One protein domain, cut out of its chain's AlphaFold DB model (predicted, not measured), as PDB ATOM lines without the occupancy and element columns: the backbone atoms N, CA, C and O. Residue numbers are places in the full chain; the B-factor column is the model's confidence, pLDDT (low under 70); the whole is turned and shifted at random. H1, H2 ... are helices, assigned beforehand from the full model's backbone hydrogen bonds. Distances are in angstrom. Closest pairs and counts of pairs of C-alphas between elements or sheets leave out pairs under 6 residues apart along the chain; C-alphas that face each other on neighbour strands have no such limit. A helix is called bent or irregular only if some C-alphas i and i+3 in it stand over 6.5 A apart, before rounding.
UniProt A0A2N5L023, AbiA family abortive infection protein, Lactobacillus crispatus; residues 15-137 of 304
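What this domain is: This is residues 15 to 137 of the 304 residues of the protein "AbiA family abortive infection protein" of Lactobacillus crispatus (UniProt A0A2N5L023). Two helices side by side, H6 and H4, make the middle of an all-helix domain; the hairpin of H7 and H8 packs on one side of H6, and H1 packs on H4 away from H6. H5 slants past the H4 and H6 pair with slight contacts, meeting H4 only at the corner by their link, while H3 and the short H9 lie toward opposite ends of the long axis. The printed part has 123 residues, with nine named helices, H1 to H9 in order along the chain, and no named strand. It is compact, with a radius of gyration of the C-alphas of 15.1 A, and spans 43 by 32 by 26 A.

Where its parts are: The longest helix, H6, is residues 91 to 104, 20.0 A from C-alpha 91 at (-18.098, -9.243, -31.744) to C-alpha 104 at (-24.433, -9.361, -50.687). Before it come H4, residues 58 to 68, 15.9 A, and H5, residues 71 to 83, 17.4 A. H5 is neither bent nor irregular, but only just: C-alphas 73 and 76 are 6.3 A apart. After H6 come H7, residues 109 to 118, 14.6 A; H8, residues 120 to 131, 16.5 A; and H9, residues 134 to 137. The printed part begins with H1, residues 15 to 23, from C-alpha 15 at (-22.388, -29.984, -38.398), then H2, residues 25 to 28, and H3, residues 38 to 47, 14.4 A.

How they stand to each other: H4 is the hub, touching H1, H5 and H6. H6 touches H4, closest at the C-alphas of Pro 58 and Tyr 92, 5.7 A, the same way at a shallow tilt of 35.0 degrees, only just short of steep. H6 touches H8 with residues 98 to 102 alone, closest at the C-alphas of Thr 102 and Leu 126, 7.3 A. H7 and H8 form a helical hairpin, at a shallow tilt of 32 degrees, with the C-alphas of Tyr 116 and Ala 123 closest at 4.9 A. H1 touches H4 at a steep tilt of 48 degrees, closest at the C-alphas of Ile 22 and Met 64, 6.0 A. H4 and H5 only just touch, with 3 pairs of C-alphas within 8 A, and only at the corner, closest at the C-alphas of Phe 65 and Ile 74, 6.2 A. H1 and H2 likewise only just touch, with 3 such pairs, and only at the corner, closest at the C-alphas of Ile 21 and Ile 27, 6.7 A. H3 is close to H5 but not clearly touching, closest at the C-alphas of Ser 45 and Leu 73, 6.3 A. H9 is close to H8 but not clearly touching, closest at the C-alphas of Tyr 128 and Phe 134, 5.0 A. In H1, H3, H4, H6, H7 and H8 every O i to N i+4 pair is within hydrogen-bond range; in H5 7 of 9 are, and H2 and H9 are too short for such a pair.

The domain as a whole: The two C-alphas farthest apart, of Tyr 39 and Ser 136, are 46.4 A apart. The printed part has no cut and no long link. Mean pLDDT of the printed part is 83.6; it is under 70 at residues 29 to 32, 51, 106 to 107 and 132 to 137.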
ATOM      1  N   ASP A  15     -23.012 -31.250 -37.999       76.44
ATOM      2  CA  ASP A  15     -22.388 -29.984 -38.398       76.44
ATOM      3  C   ASP A  15     -22.065 -29.906 -39.894       76.44
ATOM      4  O   ASP A  15     -22.195 -28.848 -40.509       76.44
ATOM      5  N   GLU A  16     -21.646 -31.007 -40.514       79.44
ATOM      6  CA  GLU A  16     -21.358 -31.064 -41.949       79.44
ATOM      7  C   GLU A  16     -22.645 -30.965 -42.764       79.44
ATOM      8  O   GLU A  16     -22.697 -30.238 -43.760       79.44
ATOM      9  N   LEU A  17     -23.707 -31.638 -42.309       78.56
ATOM     10  CA  LEU A  17     -25.032 -31.526 -42.909       78.56
ATOM     11  C   LEU A  17     -25.581 -30.100 -42.769       78.56
ATOM     12  O   LEU A  17     -26.056 -29.528 -43.752       78.56
ATOM     13  N   PHE A  18     -25.463 -29.500 -41.585       80.88
ATOM     14  CA  PHE A  18     -25.888 -28.126 -41.333       80.88
ATOM     15  C   PHE A  18     -25.111 -27.129 -42.203       80.88
ATOM     16  O   PHE A  18     -25.707 -26.311 -42.905       80.88
ATOM     17  N   ASN A  19     -23.783 -27.255 -42.266       84.62
ATOM     18  CA  ASN A  19     -22.939 -26.452 -43.152       84.62
ATOM     19  C   ASN A  19     -23.341 -26.603 -44.621       84.62
ATOM     20  O   ASN A  19     -23.402 -25.610 -45.348       84.62
ATOM     21  N   LYS A  20     -23.650 -27.825 -45.065       82.81
ATOM     22  CA  LYS A  20     -24.108 -28.078 -46.432       82.81
ATOM     23  C   LYS A  20     -25.417 -27.342 -46.724       82.81
ATOM     24  O   LYS A  20     -25.502 -26.664 -47.742       82.81
ATOM     25  N   ILE A  21     -26.395 -27.390 -45.818       82.50
ATOM     26  CA  ILE A  21     -27.670 -26.662 -45.960       82.50
ATOM     27  C   ILE A  21     -27.454 -25.138 -46.002       82.50
ATOM     28  O   ILE A  21     -28.167 -24.420 -46.699       82.50
ATOM     29  N   ILE A  22     -26.462 -24.607 -45.291       86.19
ATOM     30  CA  ILE A  22     -26.216 -23.157 -45.220       86.19
ATOM     31  C   ILE A  22     -25.414 -22.634 -46.412       86.19
ATOM     32  O   ILE A  22     -25.747 -21.588 -46.974       86.19
ATOM     33  N   TYR A  23     -24.362 -23.344 -46.810       85.44
ATOM     34  CA  TYR A  23     -23.369 -22.828 -47.751       85.44
ATOM     35  C   TYR A  23     -23.498 -23.386 -49.172       85.44
ATOM     36  O   TYR A  23     -22.979 -22.767 -50.106       85.44
ATOM     37  N   ASP A  24     -24.177 -24.520 -49.377       81.69
ATOM     38  CA  ASP A  24     -24.293 -25.110 -50.710       81.69
ATOM     39  C   ASP A  24     -25.243 -24.289 -51.588       81.69
ATOM     40  O   ASP A  24     -26.472 -24.340 -51.482       81.69
ATOM     41  N   LYS A  25     -24.650 -23.540 -52.520       72.81
ATOM     42  CA  LYS A  25     -25.400 -22.731 -53.479       72.81
ATOM     43  C   LYS A  25     -26.375 -23.557 -54.308       72.81
ATOM     44  O   LYS A  25     -27.390 -22.995 -54.682       72.81
ATOM     45  N   LYS A  26     -26.105 -24.838 -54.591       71.75
ATOM     46  CA  LYS A  26     -27.013 -25.687 -55.382       71.75
ATOM     47  C   LYS A  26     -28.286 -26.017 -54.612       71.75
ATOM     48  O   LYS A  26     -29.354 -26.018 -55.211       71.75
ATOM     49  N   ILE A  27     -28.171 -26.244 -53.303       71.62
ATOM     50  CA  ILE A  27     -29.325 -26.431 -52.409       71.62
ATOM     51  C   ILE A  27     -30.095 -25.111 -52.281       71.62
ATOM     52  O   ILE A  27     -31.321 -25.090 -52.330       71.62
ATOM     53  N   ASN A  28     -29.372 -23.994 -52.202       71.38
ATOM     54  CA  ASN A  28     -29.949 -22.685 -51.894       71.38
ATOM     55  C   ASN A  28     -30.347 -21.861 -53.135       71.38
ATOM     56  O   ASN A  28     -30.839 -20.734 -53.011       71.38
ATOM     57  N   SER A  29     -30.156 -22.398 -54.346       63.28
ATOM     58  CA  SER A  29     -30.527 -21.755 -55.609       63.28
ATOM     59  C   SER A  29     -31.775 -22.391 -56.222       63.28
ATOM     60  O   SER A  29     -31.728 -23.524 -56.688       63.28
ATOM     61  N   GLY A  30     -32.866 -21.625 -56.303       61.91
ATOM     62  CA  GLY A  30     -34.072 -21.992 -57.055       61.91
ATOM     63  C   GLY A  30     -35.306 -22.226 -56.181       61.91
ATOM     64  O   GLY A  30     -35.289 -21.963 -54.981       61.91
ATOM     65  N   ALA A  31     -36.379 -22.713 -56.807       56.88
ATOM     66  CA  ALA A  31     -37.691 -22.929 -56.183       56.88
ATOM     67  C   ALA A  31     -37.739 -24.100 -55.176       56.88
ATOM     68  O   ALA A  31     -38.744 -24.271 -54.502       56.88
ATOM     69  N   ILE A  32     -36.666 -24.895 -55.076       64.38
ATOM     70  CA  ILE A  32     -36.558 -26.087 -54.206       64.38
ATOM     71  C   ILE A  32     -35.679 -25.787 -52.970       64.38
ATOM     72  O   ILE A  32     -35.348 -26.671 -52.187       64.38
ATOM     73  N   SER A  33     -35.273 -24.529 -52.776       79.06
ATOM     74  CA  SER A  33     -34.505 -24.138 -51.593       79.06
ATOM     75  C   SER A  33     -35.340 -24.328 -50.326       79.06
ATOM     76  O   SER A  33     -36.463 -23.831 -50.246       79.06
ATOM     77  N   VAL A  34     -34.761 -24.973 -49.308       80.88
ATOM     78  CA  VAL A  34     -35.389 -25.140 -47.981       80.88
ATOM     79  C   VAL A  34     -35.770 -23.800 -47.344       80.88
ATOM     80  O   VAL A  34     -36.686 -23.730 -46.538       80.88
ATOM     81  N   TYR A  35     -35.116 -22.709 -47.753       85.50
ATOM     82  CA  TYR A  35     -35.406 -21.357 -47.279       85.50
ATOM     83  C   TYR A  35     -36.594 -20.686 -47.986       85.50
ATOM     84  O   TYR A  35     -36.850 -19.512 -47.739       85.50
ATOM     85  N   GLN A  36     -37.277 -21.386 -48.896       84.50
ATOM     86  CA  GLN A  36     -38.555 -20.960 -49.479       84.50
ATOM     87  C   GLN A  36     -39.743 -21.737 -48.893       84.50
ATOM     88  O   GLN A  36     -40.889 -21.449 -49.233       84.50
ATOM     89  N   ASP A  37     -39.481 -22.712 -48.019       86.56
ATOM     90  CA  ASP A  37     -40.522 -23.476 -47.350       86.56
ATOM     91  C   ASP A  37     -41.313 -22.570 -46.372       86.56
ATOM     92  O   ASP A  37     -40.705 -21.897 -45.531       86.56
ATOM     93  N   PRO A  38     -42.659 -22.524 -46.457       88.75
ATOM     94  CA  PRO A  38     -43.474 -21.651 -45.611       88.75
ATOM     95  C   PRO A  38     -43.337 -21.920 -44.110       88.75
ATOM     96  O   PRO A  38     -43.421 -20.981 -43.315       88.75
ATOM     97  N   TYR A  39     -43.129 -23.178 -43.714       89.56
ATOM     98  CA  TYR A  39     -42.917 -23.541 -42.317       89.56
ATOM     99  C   TYR A  39     -41.571 -22.998 -41.830       89.56
ATOM    100  O   TYR A  39     -41.526 -22.308 -40.813       89.56
ATOM    101  N   ILE A  40     -40.499 -23.189 -42.607       88.56
ATOM    102  CA  ILE A  40     -39.173 -22.639 -42.280       88.56
ATOM    103  C   ILE A  40     -39.211 -21.109 -42.179       88.56
ATOM    104  O   ILE A  40     -38.691 -20.543 -41.219       88.56
ATOM    105  N   LEU A  41     -39.859 -20.424 -43.124       90.38
ATOM    106  CA  LEU A  41     -40.011 -18.964 -43.083       90.38
ATOM    107  C   LEU A  41     -40.788 -18.494 -41.844       90.38
ATOM    108  O   LEU A  41     -40.436 -17.475 -41.248       90.38
ATOM    109  N   SER A  42     -41.823 -19.237 -41.439       91.00
ATOM    110  CA  SER A  42     -42.592 -18.943 -40.226       91.00
ATOM    111  C   SER A  42     -41.735 -19.062 -38.966       91.00
ATOM    112  O   SER A  42     -41.751 -18.153 -38.136       91.00
ATOM    113  N   GLU A  43     -40.949 -20.134 -38.842       91.75
ATOM    114  CA  GLU A  43     -40.059 -20.327 -37.693       91.75
ATOM    115  C   GLU A  43     -38.949 -19.272 -37.648       91.75
ATOM    116  O   GLU A  43     -38.724 -18.658 -36.605       91.75
ATOM    117  N   LEU A  44     -38.322 -18.956 -38.787       90.94
ATOM    118  CA  LEU A  44     -37.321 -17.885 -38.861       90.94
ATOM    119  C   LEU A  44     -37.898 -16.520 -38.462       90.94
ATOM    120  O   LEU A  44     -37.227 -15.755 -37.773       90.94
ATOM    121  N   SER A  45     -39.142 -16.217 -38.844       90.25
ATOM    122  CA  SER A  45     -39.820 -14.974 -38.449       90.25
ATOM    123  C   SER A  45     -39.962 -14.843 -36.930       90.25
ATOM    124  O   SER A  45     -39.749 -13.764 -36.379       90.25
ATOM    125  N   LYS A  46     -40.268 -15.947 -36.233       90.19
ATOM    126  CA  LYS A  46     -40.362 -15.967 -34.764       90.19
ATOM    127  C   LYS A  46     -39.000 -15.733 -34.111       90.19
ATOM    128  O   LYS A  46     -38.927 -15.043 -33.102       90.19
ATOM    129  N   LEU A  47     -37.935 -16.282 -34.696       88.94
ATOM    130  CA  LEU A  47     -36.576 -16.189 -34.155       88.94
ATOM    131  C   LEU A  47     -36.000 -14.767 -34.196       88.94
ATOM    132  O   LEU A  47     -35.205 -14.420 -33.333       88.94
ATOM    133  N   ILE A  48     -36.445 -13.918 -35.130       83.75
ATOM    134  CA  ILE A  48     -36.027 -12.502 -35.200       83.75
ATOM    135  C   ILE A  48     -36.394 -11.729 -33.925       83.75
ATOM    136  O   ILE A  48     -35.755 -10.726 -33.625       83.75
ATOM    137  N   ALA A  49     -37.404 -12.174 -33.174       80.25
ATOM    138  CA  ALA A  49     -37.815 -11.521 -31.934       80.25
ATOM    139  C   ALA A  49     -36.822 -11.709 -30.769       80.25
ATOM    140  O   ALA A  49     -37.006 -11.088 -29.725       80.25
ATOM    141  N   TYR A  50     -35.803 -12.558 -30.933       82.38
ATOM    142  CA  TYR A  50     -34.825 -12.892 -29.902       82.38
ATOM    143  C   TYR A  50     -33.446 -12.350 -30.298       82.38
ATOM    144  O   TYR A  50     -32.756 -12.924 -31.141       82.38
ATOM    145  N   ASP A  51     -33.045 -11.229 -29.694       67.50
ATOM    146  CA  ASP A  51     -31.788 -10.531 -30.016       67.50
ATOM    147  C   ASP A  51     -30.533 -11.394 -29.759       67.50
ATOM    148  O   ASP A  51     -29.504 -11.231 -30.421       67.50
ATOM    149  N   ASP A  52     -30.619 -12.334 -28.818       81.50
ATOM    150  CA  ASP A  52     -29.556 -13.251 -28.398       81.50
ATOM    151  C   ASP A  52     -29.441 -14.509 -29.273       81.50
ATOM    152  O   ASP A  52     -28.418 -15.196 -29.227       81.50
ATOM    153  N   PHE A  53     -30.427 -14.792 -30.132       85.94
ATOM    154  CA  PHE A  53     -30.411 -15.956 -31.025       85.94
ATOM    155  C   PHE A  53     -29.126 -16.026 -31.862       85.94
ATOM    156  O   PHE A  53     -28.510 -17.083 -32.013       85.94
ATOM    157  N   PHE A  54     -28.677 -14.877 -32.371       87.50
ATOM    158  CA  PHE A  54     -27.473 -14.792 -33.193       87.50
ATOM    159  C   PHE A  54     -26.174 -14.995 -32.410       87.50
ATOM    160  O   PHE A  54     -25.136 -15.199 -33.034       87.50
ATOM    161  N   TRP A  55     -26.185 -14.965 -31.075       87.81
ATOM    162  CA  TRP A  55     -24.965 -15.145 -30.281       87.81
ATOM    163  C   TRP A  55     -24.452 -16.587 -30.311       87.81
ATOM    164  O   TRP A  55     -23.270 -16.820 -30.068       87.81
ATOM    165  N   VAL A  56     -25.312 -17.551 -30.655       87.88
ATOM    166  CA  VAL A  56     -24.936 -18.968 -30.748       87.88
ATOM    167  C   VAL A  56     -24.008 -19.221 -31.940       87.88
ATOM    168  O   VAL A  56     -22.959 -19.840 -31.789       87.88
ATOM    169  N   ASP A  57     -24.378 -18.730 -33.126       89.44
ATOM    170  CA  ASP A  57     -23.559 -18.820 -34.340       89.44
ATOM    171  C   ASP A  57     -23.919 -17.675 -35.309       89.44
ATOM    172  O   ASP A  57     -24.710 -17.854 -36.245       89.44
ATOM    173  N   PRO A  58     -23.359 -16.466 -35.109       91.69
ATOM    174  CA  PRO A  58     -23.786 -15.263 -35.831       91.69
ATOM    175  C   PRO A  58     -23.579 -15.390 -37.340       91.69
ATOM    176  O   PRO A  58     -24.341 -14.832 -38.129       91.69
ATOM    177  N   LYS A  59     -22.561 -16.145 -37.768       91.75
ATOM    178  CA  LYS A  59     -22.221 -16.306 -39.180       91.75
ATOM    179  C   LYS A  59     -23.191 -17.256 -39.869       91.75
ATOM    180  O   LYS A  59     -23.765 -16.895 -40.898       91.75
ATOM    181  N   ARG A  60     -23.354 -18.476 -39.348       90.88
ATOM    182  CA  ARG A  60     -24.204 -19.494 -39.982       90.88
ATOM    183  C   ARG A  60     -25.669 -19.084 -39.929       90.88
ATOM    184  O   ARG A  60     -26.330 -19.091 -40.967       90.88
ATOM    185  N   LEU A  61     -26.138 -18.634 -38.764       91.44
ATOM    186  CA  LEU A  61     -27.527 -18.223 -38.577       91.44
ATOM    187  C   LEU A  61     -27.871 -17.026 -39.456       91.44
ATOM    188  O   LEU A  61     -28.895 -17.043 -40.132       91.44
ATOM    189  N   PHE A  62     -27.003 -16.017 -39.550       92.19
ATOM    190  CA  PHE A  62     -27.323 -14.886 -40.411       92.19
ATOM    191  C   PHE A  62     -27.323 -15.255 -41.900       92.19
ATOM    192  O   PHE A  62     -28.188 -14.792 -42.643       92.19
ATOM    193  N   ILE A  63     -26.439 -16.155 -42.348       91.50
ATOM    194  CA  ILE A  63     -26.473 -16.663 -43.730       91.50
ATOM    195  C   ILE A  63     -27.780 -17.401 -44.025       91.50
ATOM    196  O   ILE A  63     -28.313 -17.230 -45.121       91.50
ATOM    197  N   MET A  64     -28.350 -18.138 -43.064       90.12
ATOM    198  CA  MET A  64     -29.683 -18.737 -43.223       90.12
ATOM    199  C   MET A  64     -30.733 -17.675 -43.565       90.12
ATOM    200  O   MET A  64     -31.451 -17.816 -44.555       90.12
ATOM    201  N   PHE A  65     -30.770 -16.566 -42.818       91.75
ATOM    202  CA  PHE A  65     -31.666 -15.447 -43.122       91.75
ATOM    203  C   PHE A  65     -31.380 -14.839 -44.496       91.75
ATOM    204  O   PHE A  65     -32.311 -14.563 -45.251       91.75
ATOM    205  N   LEU A  66     -30.111 -14.668 -44.877       90.62
ATOM    206  CA  LEU A  66     -29.756 -14.140 -46.198       90.62
ATOM    207  C   LEU A  66     -30.200 -15.063 -47.341       90.62
ATOM    208  O   LEU A  66     -30.648 -14.555 -48.377       90.62
ATOM    209  N   ASN A  67     -30.149 -16.381 -47.133       89.62
ATOM    210  CA  ASN A  67     -30.579 -17.396 -48.096       89.62
ATOM    211  C   ASN A  67     -32.098 -17.407 -48.335       89.62
ATOM    212  O   ASN A  67     -32.519 -17.798 -49.425       89.62
ATOM    213  N   THR A  68     -32.917 -16.920 -47.388       89.50
ATOM    214  CA  THR A  68     -34.370 -16.722 -47.610       89.50
ATOM    215  C   THR A  68     -34.652 -15.736 -48.737       89.50
ATOM    216  O   THR A  68     -35.676 -15.827 -49.408       89.50
ATOM    217  N   LYS A  69     -33.737 -14.780 -48.951       87.38
ATOM    218  CA  LYS A  69     -33.914 -13.625 -49.843       87.38
ATOM    219  C   LYS A  69     -35.164 -12.790 -49.524       87.38
ATOM    220  O   LYS A  69     -35.538 -11.951 -50.341       87.38
ATOM    221  N   ASP A  70     -35.752 -12.951 -48.339       88.56
ATOM    222  CA  ASP A  70     -36.924 -12.199 -47.910       88.56
ATOM    223  C   ASP A  70     -36.505 -10.914 -47.184       88.56
ATOM    224  O   ASP A  70     -35.951 -10.921 -46.082       88.56
ATOM    225  N   GLY A  71     -36.804  -9.771 -47.803       88.62
ATOM    226  CA  GLY A  71     -36.547  -8.465 -47.209       88.62
ATOM    227  C   GLY A  71     -37.300  -8.227 -45.897       88.62
ATOM    228  O   GLY A  71     -36.817  -7.443 -45.084       88.62
ATOM    229  N   LYS A  72     -38.442  -8.887 -45.664       89.94
ATOM    230  CA  LYS A  72     -39.198  -8.781 -44.406       89.94
ATOM    231  C   LYS A  72     -38.478  -9.455 -43.242       89.94
ATOM    232  O   LYS A  72     -38.620  -8.982 -42.124       89.94
ATOM    233  N   LEU A  73     -37.684 -10.491 -43.511       90.94
ATOM    234  CA  LEU A  73     -36.875 -11.176 -42.503       90.94
ATOM    235  C   LEU A  73     -35.501 -10.516 -42.326       90.94
ATOM    236  O   LEU A  73     -35.004 -10.374 -41.216       90.94
ATOM    237  N   ILE A  74     -34.890 -10.052 -43.419       91.31
ATOM    238  CA  ILE A  74     -33.522  -9.515 -43.387       91.31
ATOM    239  C   ILE A  74     -33.479  -8.070 -42.863       91.31
ATOM    240  O   ILE A  74     -32.600  -7.720 -42.075       91.31
ATOM    241  N   LYS A  75     -34.403  -7.197 -43.298       90.81
ATOM    242  CA  LYS A  75     -34.360  -5.763 -42.950       90.81
ATOM    243  C   LYS A  75     -34.484  -5.482 -41.447       90.81
ATOM    244  O   LYS A  75     -33.782  -4.573 -41.008       90.81
ATOM    245  N   PRO A  76     -35.310  -6.196 -40.655       90.00
ATOM    246  CA  PRO A  76     -35.348  -6.005 -39.206       90.00
ATOM    247  C   PRO A  76     -33.983  -6.215 -38.546       90.00
ATOM    248  O   PRO A  76     -33.543  -5.342 -37.802       90.00
ATOM    249  N   ILE A  77     -33.268  -7.289 -38.908       90.50
ATOM    250  CA  ILE A  77     -31.924  -7.598 -38.388       90.50
ATOM    251  C   ILE A  77     -30.942  -6.475 -38.752       90.50
ATOM    252  O   ILE A  77     -30.229  -5.950 -37.898       90.50
ATOM    253  N   LEU A  78     -30.942  -6.036 -40.016       90.25
ATOM    254  CA  LEU A  78     -30.087  -4.928 -40.461       90.25
ATOM    255  C   LEU A  78     -30.427  -3.604 -39.769       90.25
ATOM    256  O   LEU A  78     -29.533  -2.814 -39.477       90.25
ATOM    257  N   SER A  79     -31.713  -3.345 -39.522       88.44
ATOM    258  CA  SER A  79     -32.168  -2.139 -38.832       88.44
ATOM    259  C   SER A  79     -31.749  -2.147 -37.367       88.44
ATOM    260  O   SER A  79     -31.300  -1.114 -36.881       88.44
ATOM    261  N   MET A  80     -31.849  -3.295 -36.691       87.31
ATOM    262  CA  MET A  80     -31.341  -3.485 -35.333       87.31
ATOM    263  C   MET A  80     -29.842  -3.167 -35.274       87.31
ATOM    264  O   MET A  80     -29.434  -2.308 -34.494       87.31
ATOM    265  N   LEU A  81     -29.038  -3.768 -36.157       88.69
ATOM    266  CA  LEU A  81     -27.591  -3.524 -36.224       88.69
ATOM    267  C   LEU A  81     -27.248  -2.067 -36.553       88.69
ATOM    268  O   LEU A  81     -26.359  -1.481 -35.944       88.69
ATOM    269  N   GLY A  82     -27.959  -1.467 -37.509       85.19
ATOM    270  CA  GLY A  82     -27.692  -0.108 -37.978       85.19
ATOM    271  C   GLY A  82     -28.144   1.007 -37.032       85.19
ATOM    272  O   GLY A  82     -27.792   2.158 -37.286       85.19
ATOM    273  N   LYS A  83     -28.944   0.690 -36.003       87.25
ATOM    274  CA  LYS A  83     -29.386   1.628 -34.955       87.25
ATOM    275  C   LYS A  83     -28.419   1.703 -33.774       87.25
ATOM    276  O   LYS A  83     -28.384   2.743 -33.122       87.25
ATOM    277  N   LYS A  84     -27.680   0.624 -33.496       87.88
ATOM    278  CA  LYS A  84     -26.639   0.600 -32.461       87.88
ATOM    279  C   LYS A  84     -25.532   1.586 -32.822       87.88
ATOM    280  O   LYS A  84     -25.188   1.711 -33.998       87.88
ATOM    281  N   LYS A  85     -24.961   2.259 -31.826       85.88
ATOM    282  CA  LYS A  85     -23.742   3.063 -32.011       85.88
ATOM    283  C   LYS A  85     -22.530   2.155 -32.214       85.88
ATOM    284  O   LYS A  85     -22.545   0.996 -31.814       85.88
ATOM    285  N   ALA A  86     -21.448   2.696 -32.777       80.75
ATOM    286  CA  ALA A  86     -20.203   1.950 -32.983       80.75
ATOM    287  C   ALA A  86     -19.631   1.368 -31.683       80.75
ATOM    288  O   ALA A  86     -19.154   0.240 -31.696       80.75
ATOM    289  N   GLU A  87     -19.741   2.086 -30.562       84.94
ATOM    290  CA  GLU A  87     -19.256   1.594 -29.265       84.94
ATOM    291  C   GLU A  87     -20.116   0.454 -28.683       84.94
ATOM    292  O   GLU A  87     -19.679  -0.248 -27.776       84.94
ATOM    293  N   GLU A  88     -21.335   0.259 -29.193       88.69
ATOM    294  CA  GLU A  88     -22.295  -0.751 -28.726       88.69
ATOM    295  C   GLU A  88     -22.211  -2.060 -29.531       88.69
ATOM    296  O   GLU A  88     -22.930  -3.019 -29.242       88.69
ATOM    297  N   TRP A  89     -21.369  -2.107 -30.569       89.75
ATOM    298  CA  TRP A  89     -21.202  -3.298 -31.392       89.75
ATOM    299  C   TRP A  89     -20.417  -4.370 -30.645       89.75
ATOM    300  O   TRP A  89     -19.255  -4.200 -30.281       89.75
ATOM    301  N   THR A  90     -21.052  -5.522 -30.474       89.38
ATOM    302  CA  THR A  90     -20.390  -6.732 -29.990       89.38
ATOM    303  C   THR A  90     -19.593  -7.405 -31.113       89.38
ATOM    304  O   THR A  90     -19.785  -7.132 -32.301       89.38
ATOM    305  N   PHE A  91     -18.743  -8.372 -30.756       88.19
ATOM    306  CA  PHE A  91     -18.098  -9.243 -31.744       88.19
ATOM    307  C   PHE A  91     -19.122  -9.954 -32.653       88.19
ATOM    308  O   PHE A  91     -18.892 -10.097 -33.851       88.19
ATOM    309  N   TYR A  92     -20.283 -10.343 -32.117       91.12
ATOM    310  CA  TYR A  92     -21.359 -10.982 -32.881       91.12
ATOM    311  C   TYR A  92     -21.974 -10.030 -33.916       91.12
ATOM    312  O   TYR A  92     -22.183 -10.424 -35.065       91.12
ATOM    313  N   ASP A  93     -22.199  -8.767 -33.533       90.75
ATOM    314  CA  ASP A  93     -22.678  -7.715 -34.438       90.75
ATOM    315  C   ASP A  93     -21.684  -7.485 -35.585       90.75
ATOM    316  O   ASP A  93     -22.073  -7.445 -36.756       90.75
ATOM    317  N   LEU A  94     -20.388  -7.433 -35.257       91.31
ATOM    318  CA  LEU A  94     -19.308  -7.313 -36.233       91.31
ATOM    319  C   LEU A  94     -19.294  -8.497 -37.215       91.31
ATOM    320  O   LEU A  94     -19.258  -8.290 -38.429       91.31
ATOM    321  N   VAL A  95     -19.378  -9.737 -36.717       92.38
ATOM    322  CA  VAL A  95     -19.424 -10.941 -37.564       92.38
ATOM    323  C   VAL A  95     -20.641 -10.920 -38.488       92.38
ATOM    324  O   VAL A  95     -20.505 -11.229 -39.677       92.38
ATOM    325  N   MET A  96     -21.815 -10.526 -37.989       91.81
ATOM    326  CA  MET A  96     -23.011 -10.396 -38.820       91.81
ATOM    327  C   MET A  96     -22.832  -9.328 -39.906       91.81
ATOM    328  O   MET A  96     -23.101  -9.597 -41.078       91.81
ATOM    329  N   ALA A  97     -22.322  -8.145 -39.562       91.62
ATOM    330  CA  ALA A  97     -22.099  -7.065 -40.520       91.62
ATOM    331  C   ALA A  97     -21.120  -7.464 -41.637       91.62
ATOM    332  O   ALA A  97     -21.435  -7.292 -42.818       91.62
ATOM    333  N   ILE A  98     -19.976  -8.066 -41.290       90.81
ATOM    334  CA  ILE A  98     -18.999  -8.583 -42.264       90.81
ATOM    335  C   ILE A  98     -19.647  -9.644 -43.159       90.81
ATOM    336  O   ILE A  98     -19.495  -9.617 -44.383       90.81
ATOM    337  N   THR A  99     -20.406 -10.564 -42.561       91.19
ATOM    338  CA  THR A  99     -21.122 -11.622 -43.284       91.19
ATOM    339  C   THR A  99     -22.108 -11.035 -44.294       91.19
ATOM    340  O   THR A  99     -22.158 -11.484 -45.438       91.19
ATOM    341  N   TYR A 100     -22.851  -9.992 -43.921       91.19
ATOM    342  CA  TYR A 100     -23.751  -9.299 -44.841       91.19
ATOM    343  C   TYR A 100     -23.010  -8.647 -46.008       91.19
ATOM    344  O   TYR A 100     -23.364  -8.887 -47.167       91.19
ATOM    345  N   LEU A 101     -21.985  -7.841 -45.708       88.12
ATOM    346  CA  LEU A 101     -21.231  -7.080 -46.707       88.12
ATOM    347  C   LEU A 101     -20.578  -8.012 -47.736       88.12
ATOM    348  O   LEU A 101     -20.738  -7.806 -48.939       88.12
ATOM    349  N   THR A 102     -19.942  -9.090 -47.271       85.25
ATOM    350  CA  THR A 102     -19.287 -10.087 -48.135       85.25
ATOM    351  C   THR A 102     -20.282 -10.930 -48.937       85.25
ATOM    352  O   THR A 102     -20.052 -11.210 -50.114       85.25
ATOM    353  N   HIS A 103     -21.421 -11.318 -48.351       83.94
ATOM    354  CA  HIS A 103     -22.389 -12.185 -49.029       83.94
ATOM    355  C   HIS A 103     -23.254 -11.437 -50.053       83.94
ATOM    356  O   HIS A 103     -23.601 -11.991 -51.098       83.94
ATOM    357  N   ARG A 104     -23.620 -10.180 -49.775       77.81
ATOM    358  CA  ARG A 104     -24.433  -9.361 -50.687       77.81
ATOM    359  C   ARG A 104     -23.602  -8.549 -51.672       77.81
ATOM    360  O   ARG A 104     -24.167  -8.145 -52.685       77.81
ATOM    361  N   ARG A 105     -22.305  -8.335 -51.409       70.19
ATOM    362  CA  ARG A 105     -21.451  -7.396 -52.159       70.19
ATOM    363  C   ARG A 105     -22.153  -6.054 -52.346       70.19
ATOM    364  O   ARG A 105     -22.295  -5.562 -53.460       70.19
ATOM    365  N   THR A 106     -22.661  -5.494 -51.254       69.56
ATOM    366  CA  THR A 106     -23.320  -4.183 -51.237       69.56
ATOM    367  C   THR A 106     -22.709  -3.335 -50.147       69.56
ATOM    368  O   THR A 106     -22.521  -3.835 -49.038       69.56
ATOM    369  N   SER A 107     -22.492  -2.049 -50.411       62.91
ATOM    370  CA  SER A 107     -22.150  -1.112 -49.352       62.91
ATOM    371  C   SER A 107     -23.377  -0.850 -48.477       62.91
ATOM    372  O   SER A 107     -24.471  -0.535 -48.949       62.91
ATOM    373  N   PHE A 108     -23.200  -0.987 -47.167       75.31
ATOM    374  CA  PHE A 108     -24.134  -0.453 -46.187       75.31
ATOM    375  C   PHE A 108     -23.369   0.586 -45.380       75.31
ATOM    376  O   PHE A 108     -22.563   0.234 -44.521       75.31
ATOM    377  N   ARG A 109     -23.567   1.868 -45.722       72.81
ATOM    378  CA  ARG A 109     -22.731   2.991 -45.260       72.81
ATOM    379  C   ARG A 109     -22.520   2.988 -43.745       72.81
ATOM    380  O   ARG A 109     -21.402   3.221 -43.302       72.81
ATOM    381  N   ASN A 110     -23.569   2.669 -42.986       78.38
ATOM    382  CA  ASN A 110     -23.479   2.580 -41.532       78.38
ATOM    383  C   ASN A 110     -22.543   1.444 -41.108       78.38
ATOM    384  O   ASN A 110     -21.640   1.683 -40.325       78.38
ATOM    385  N   PHE A 111     -22.668   0.233 -41.658       87.50
ATOM    386  CA  PHE A 111     -21.768  -0.866 -41.278       87.50
ATOM    387  C   PHE A 111     -20.319  -0.546 -41.616       87.50
ATOM    388  O   PHE A 111     -19.438  -0.800 -40.805       87.50
ATOM    389  N   TYR A 112     -20.078   0.071 -42.772       83.69
ATOM    390  CA  TYR A 112     -18.731   0.468 -43.157       83.69
ATOM    391  C   TYR A 112     -18.106   1.445 -42.157       83.69
ATOM    392  O   TYR A 112     -16.995   1.210 -41.696       83.69
ATOM    393  N   SER A 113     -18.825   2.509 -41.774       83.62
ATOM    394  CA  SER A 113     -18.300   3.484 -40.812       83.62
ATOM    395  C   SER A 113     -18.062   2.876 -39.430       83.62
ATOM    396  O   SER A 113     -17.102   3.244 -38.764       83.62
ATOM    397  N   HIS A 114     -18.899   1.922 -39.011       88.06
ATOM    398  CA  HIS A 114     -18.729   1.226 -37.734       88.06
ATOM    399  C   HIS A 114     -17.496   0.320 -37.762       88.06
ATOM    400  O   HIS A 114     -16.655   0.410 -36.873       88.06
ATOM    401  N   ILE A 115     -17.339  -0.489 -38.815       89.81
ATOM    402  CA  ILE A 115     -16.168  -1.358 -38.979       89.81
ATOM    403  C   ILE A 115     -14.894  -0.519 -39.085       89.81
ATOM    404  O   ILE A 115     -13.904  -0.871 -38.463       89.81
ATOM    405  N   TYR A 116     -14.923   0.612 -39.793       88.69
ATOM    406  CA  TYR A 116     -13.770   1.509 -39.919       88.69
ATOM    407  C   TYR A 116     -13.288   2.042 -38.566       88.69
ATOM    408  O   TYR A 116     -12.085   2.137 -38.343       88.69
ATOM    409  N   ASN A 117     -14.218   2.362 -37.662       86.25
ATOM    410  CA  ASN A 117     -13.888   2.821 -36.311       86.25
ATOM    411  C   ASN A 117     -13.309   1.704 -35.426       86.25
ATOM    412  O   ASN A 117     -12.595   2.006 -34.473       86.25
ATOM    413  N   ILE A 118     -13.626   0.439 -35.717       86.19
ATOM    414  CA  ILE A 118     -13.135  -0.730 -34.973       86.19
ATOM    415  C   ILE A 118     -11.779  -1.189 -35.522       86.19
ATOM    416  O   ILE A 118     -10.820  -1.345 -34.771       86.19
ATOM    417  N   ASP A 119     -11.706  -1.420 -36.831       86.12
ATOM    418  CA  ASP A 119     -10.522  -1.887 -37.539       86.12
ATOM    419  C   ASP A 119     -10.483  -1.281 -38.948       86.12
ATOM    420  O   ASP A 119     -11.186  -1.694 -39.881       86.12
ATOM    421  N   HIS A 120      -9.604  -0.292 -39.098       87.56
ATOM    422  CA  HIS A 120      -9.380   0.405 -40.354       87.56
ATOM    423  C   HIS A 120      -8.929  -0.532 -41.485       87.56
ATOM    424  O   HIS A 120      -9.374  -0.375 -42.625       87.56
ATOM    425  N   ASN A 121      -8.083  -1.524 -41.192       84.44
ATOM    426  CA  ASN A 121      -7.565  -2.452 -42.197       84.44
ATOM    427  C   ASN A 121      -8.669  -3.386 -42.695       84.44
ATOM    428  O   ASN A 121      -8.775  -3.642 -43.896       84.44
ATOM    429  N   LEU A 122      -9.525  -3.856 -41.789       86.31
ATOM    430  CA  LEU A 122     -10.670  -4.689 -42.139       86.31
ATOM    431  C   LEU A 122     -11.703  -3.926 -42.972       86.31
ATOM    432  O   LEU A 122     -12.183  -4.453 -43.977       86.31
ATOM    433  N   ALA A 123     -12.029  -2.688 -42.592       87.12
ATOM    434  CA  ALA A 123     -12.918  -1.845 -43.389       87.12
ATOM    435  C   ALA A 123     -12.354  -1.641 -44.796       87.12
ATOM    436  O   ALA A 123     -13.037  -1.902 -45.784       87.12
ATOM    437  N   THR A 124     -11.075  -1.282 -44.875       83.50
ATOM    438  CA  THR A 124     -10.350  -1.110 -46.131       83.50
ATOM    439  C   THR A 124     -10.436  -2.375 -46.992       83.50
ATOM    440  O   THR A 124     -10.869  -2.309 -48.141       83.50
ATOM    441  N   TYR A 125     -10.141  -3.554 -46.433       83.25
ATOM    442  CA  TYR A 125     -10.285  -4.837 -47.129       83.25
ATOM    443  C   TYR A 125     -11.692  -5.048 -47.717       83.25
ATOM    444  O   TYR A 125     -11.818  -5.428 -48.883       83.25
ATOM    445  N   LEU A 126     -12.744  -4.776 -46.937       83.50
ATOM    446  CA  LEU A 126     -14.133  -4.945 -47.376       83.50
ATOM    447  C   LEU A 126     -14.524  -3.969 -48.495       83.50
ATOM    448  O   LEU A 126     -15.267  -4.360 -49.395       83.50
ATOM    449  N   ASP A 127     -14.022  -2.731 -48.471       80.75
ATOM    450  CA  ASP A 127     -14.242  -1.767 -49.559       80.75
ATOM    451  C   ASP A 127     -13.631  -2.260 -50.873       80.75
ATOM    452  O   ASP A 127     -14.243  -2.203 -51.941       80.75
ATOM    453  N   TYR A 128     -12.427  -2.819 -50.798       77.69
ATOM    454  CA  TYR A 128     -11.738  -3.335 -51.972       77.69
ATOM    455  C   TYR A 128     -12.343  -4.631 -52.521       77.69
ATOM    456  O   TYR A 128     -12.374  -4.802 -53.742       77.69
ATOM    457  N   ASP A 129     -12.847  -5.523 -51.660       77.31
ATOM    458  CA  ASP A 129     -13.639  -6.681 -52.101       77.31
ATOM    459  C   ASP A 129     -14.928  -6.223 -52.805       77.31
ATOM    460  O   ASP A 129     -15.256  -6.714 -53.889       77.31
ATOM    461  N   TYR A 130     -15.613  -5.216 -52.250       76.94
ATOM    462  CA  TYR A 130     -16.827  -4.644 -52.834       76.94
ATOM    463  C   TYR A 130     -16.582  -3.974 -54.195       76.94
ATOM    464  O   TYR A 130     -17.308  -4.238 -55.155       76.94
ATOM    465  N   THR A 131     -15.558  -3.125 -54.298       75.00
ATOM    466  CA  THR A 131     -15.223  -2.392 -55.533       75.00
ATOM    467  C   THR A 131     -14.526  -3.263 -56.579       75.00
ATOM    468  O   THR A 131     -14.376  -2.847 -57.728       75.00
ATOM    469  N   GLY A 132     -14.079  -4.466 -56.206       69.25
ATOM    470  CA  GLY A 132     -13.258  -5.325 -57.058       69.25
ATOM    471  C   GLY A 132     -11.871  -4.742 -57.346       69.25
ATOM    472  O   GLY A 132     -11.172  -5.233 -58.233       69.25
ATOM    473  N   ASN A 133     -11.457  -3.706 -56.609       67.00
ATOM    474  CA  ASN A 133     -10.224  -2.963 -56.852       67.00
ATOM    475  C   ASN A 133      -9.058  -3.452 -55.980       67.00
ATOM    476  O   ASN A 133      -8.121  -2.716 -55.695       67.00
ATOM    477  N   PHE A 134      -9.084  -4.717 -55.561       66.00
ATOM    478  CA  PHE A 134      -8.039  -5.301 -54.715       66.00
ATOM    479  C   PHE A 134      -6.626  -5.124 -55.295       66.00
ATOM    480  O   PHE A 134      -5.662  -4.957 -54.556       66.00
ATOM    481  N   LYS A 135      -6.489  -5.081 -56.628       63.00
ATOM    482  CA  LYS A 135      -5.195  -4.843 -57.284       63.00
ATOM    483  C   LYS A 135      -4.618  -3.453 -57.006       63.00
ATOM    484  O   LYS A 135      -3.404  -3.337 -56.918       63.00
ATOM    485  N   SER A 136      -5.444  -2.414 -56.846       64.31
ATOM    486  CA  SER A 136      -4.935  -1.057 -56.609       64.31
ATOM    487  C   SER A 136      -4.337  -0.860 -55.217       64.31
ATOM    488  O   SER A 136      -3.738   0.179 -54.978       64.31
ATOM    489  N   GLN A 137      -4.513  -1.817 -54.298       65.56
ATOM    490  CA  GLN A 137      -3.899  -1.769 -52.967       65.56
ATOM    491  C   GLN A 137      -2.393  -1.984 -52.990       65.56
ATOM    492  O   GLN A 137      -1.682  -1.574 -52.076       65.56
TER     493      GLN A 137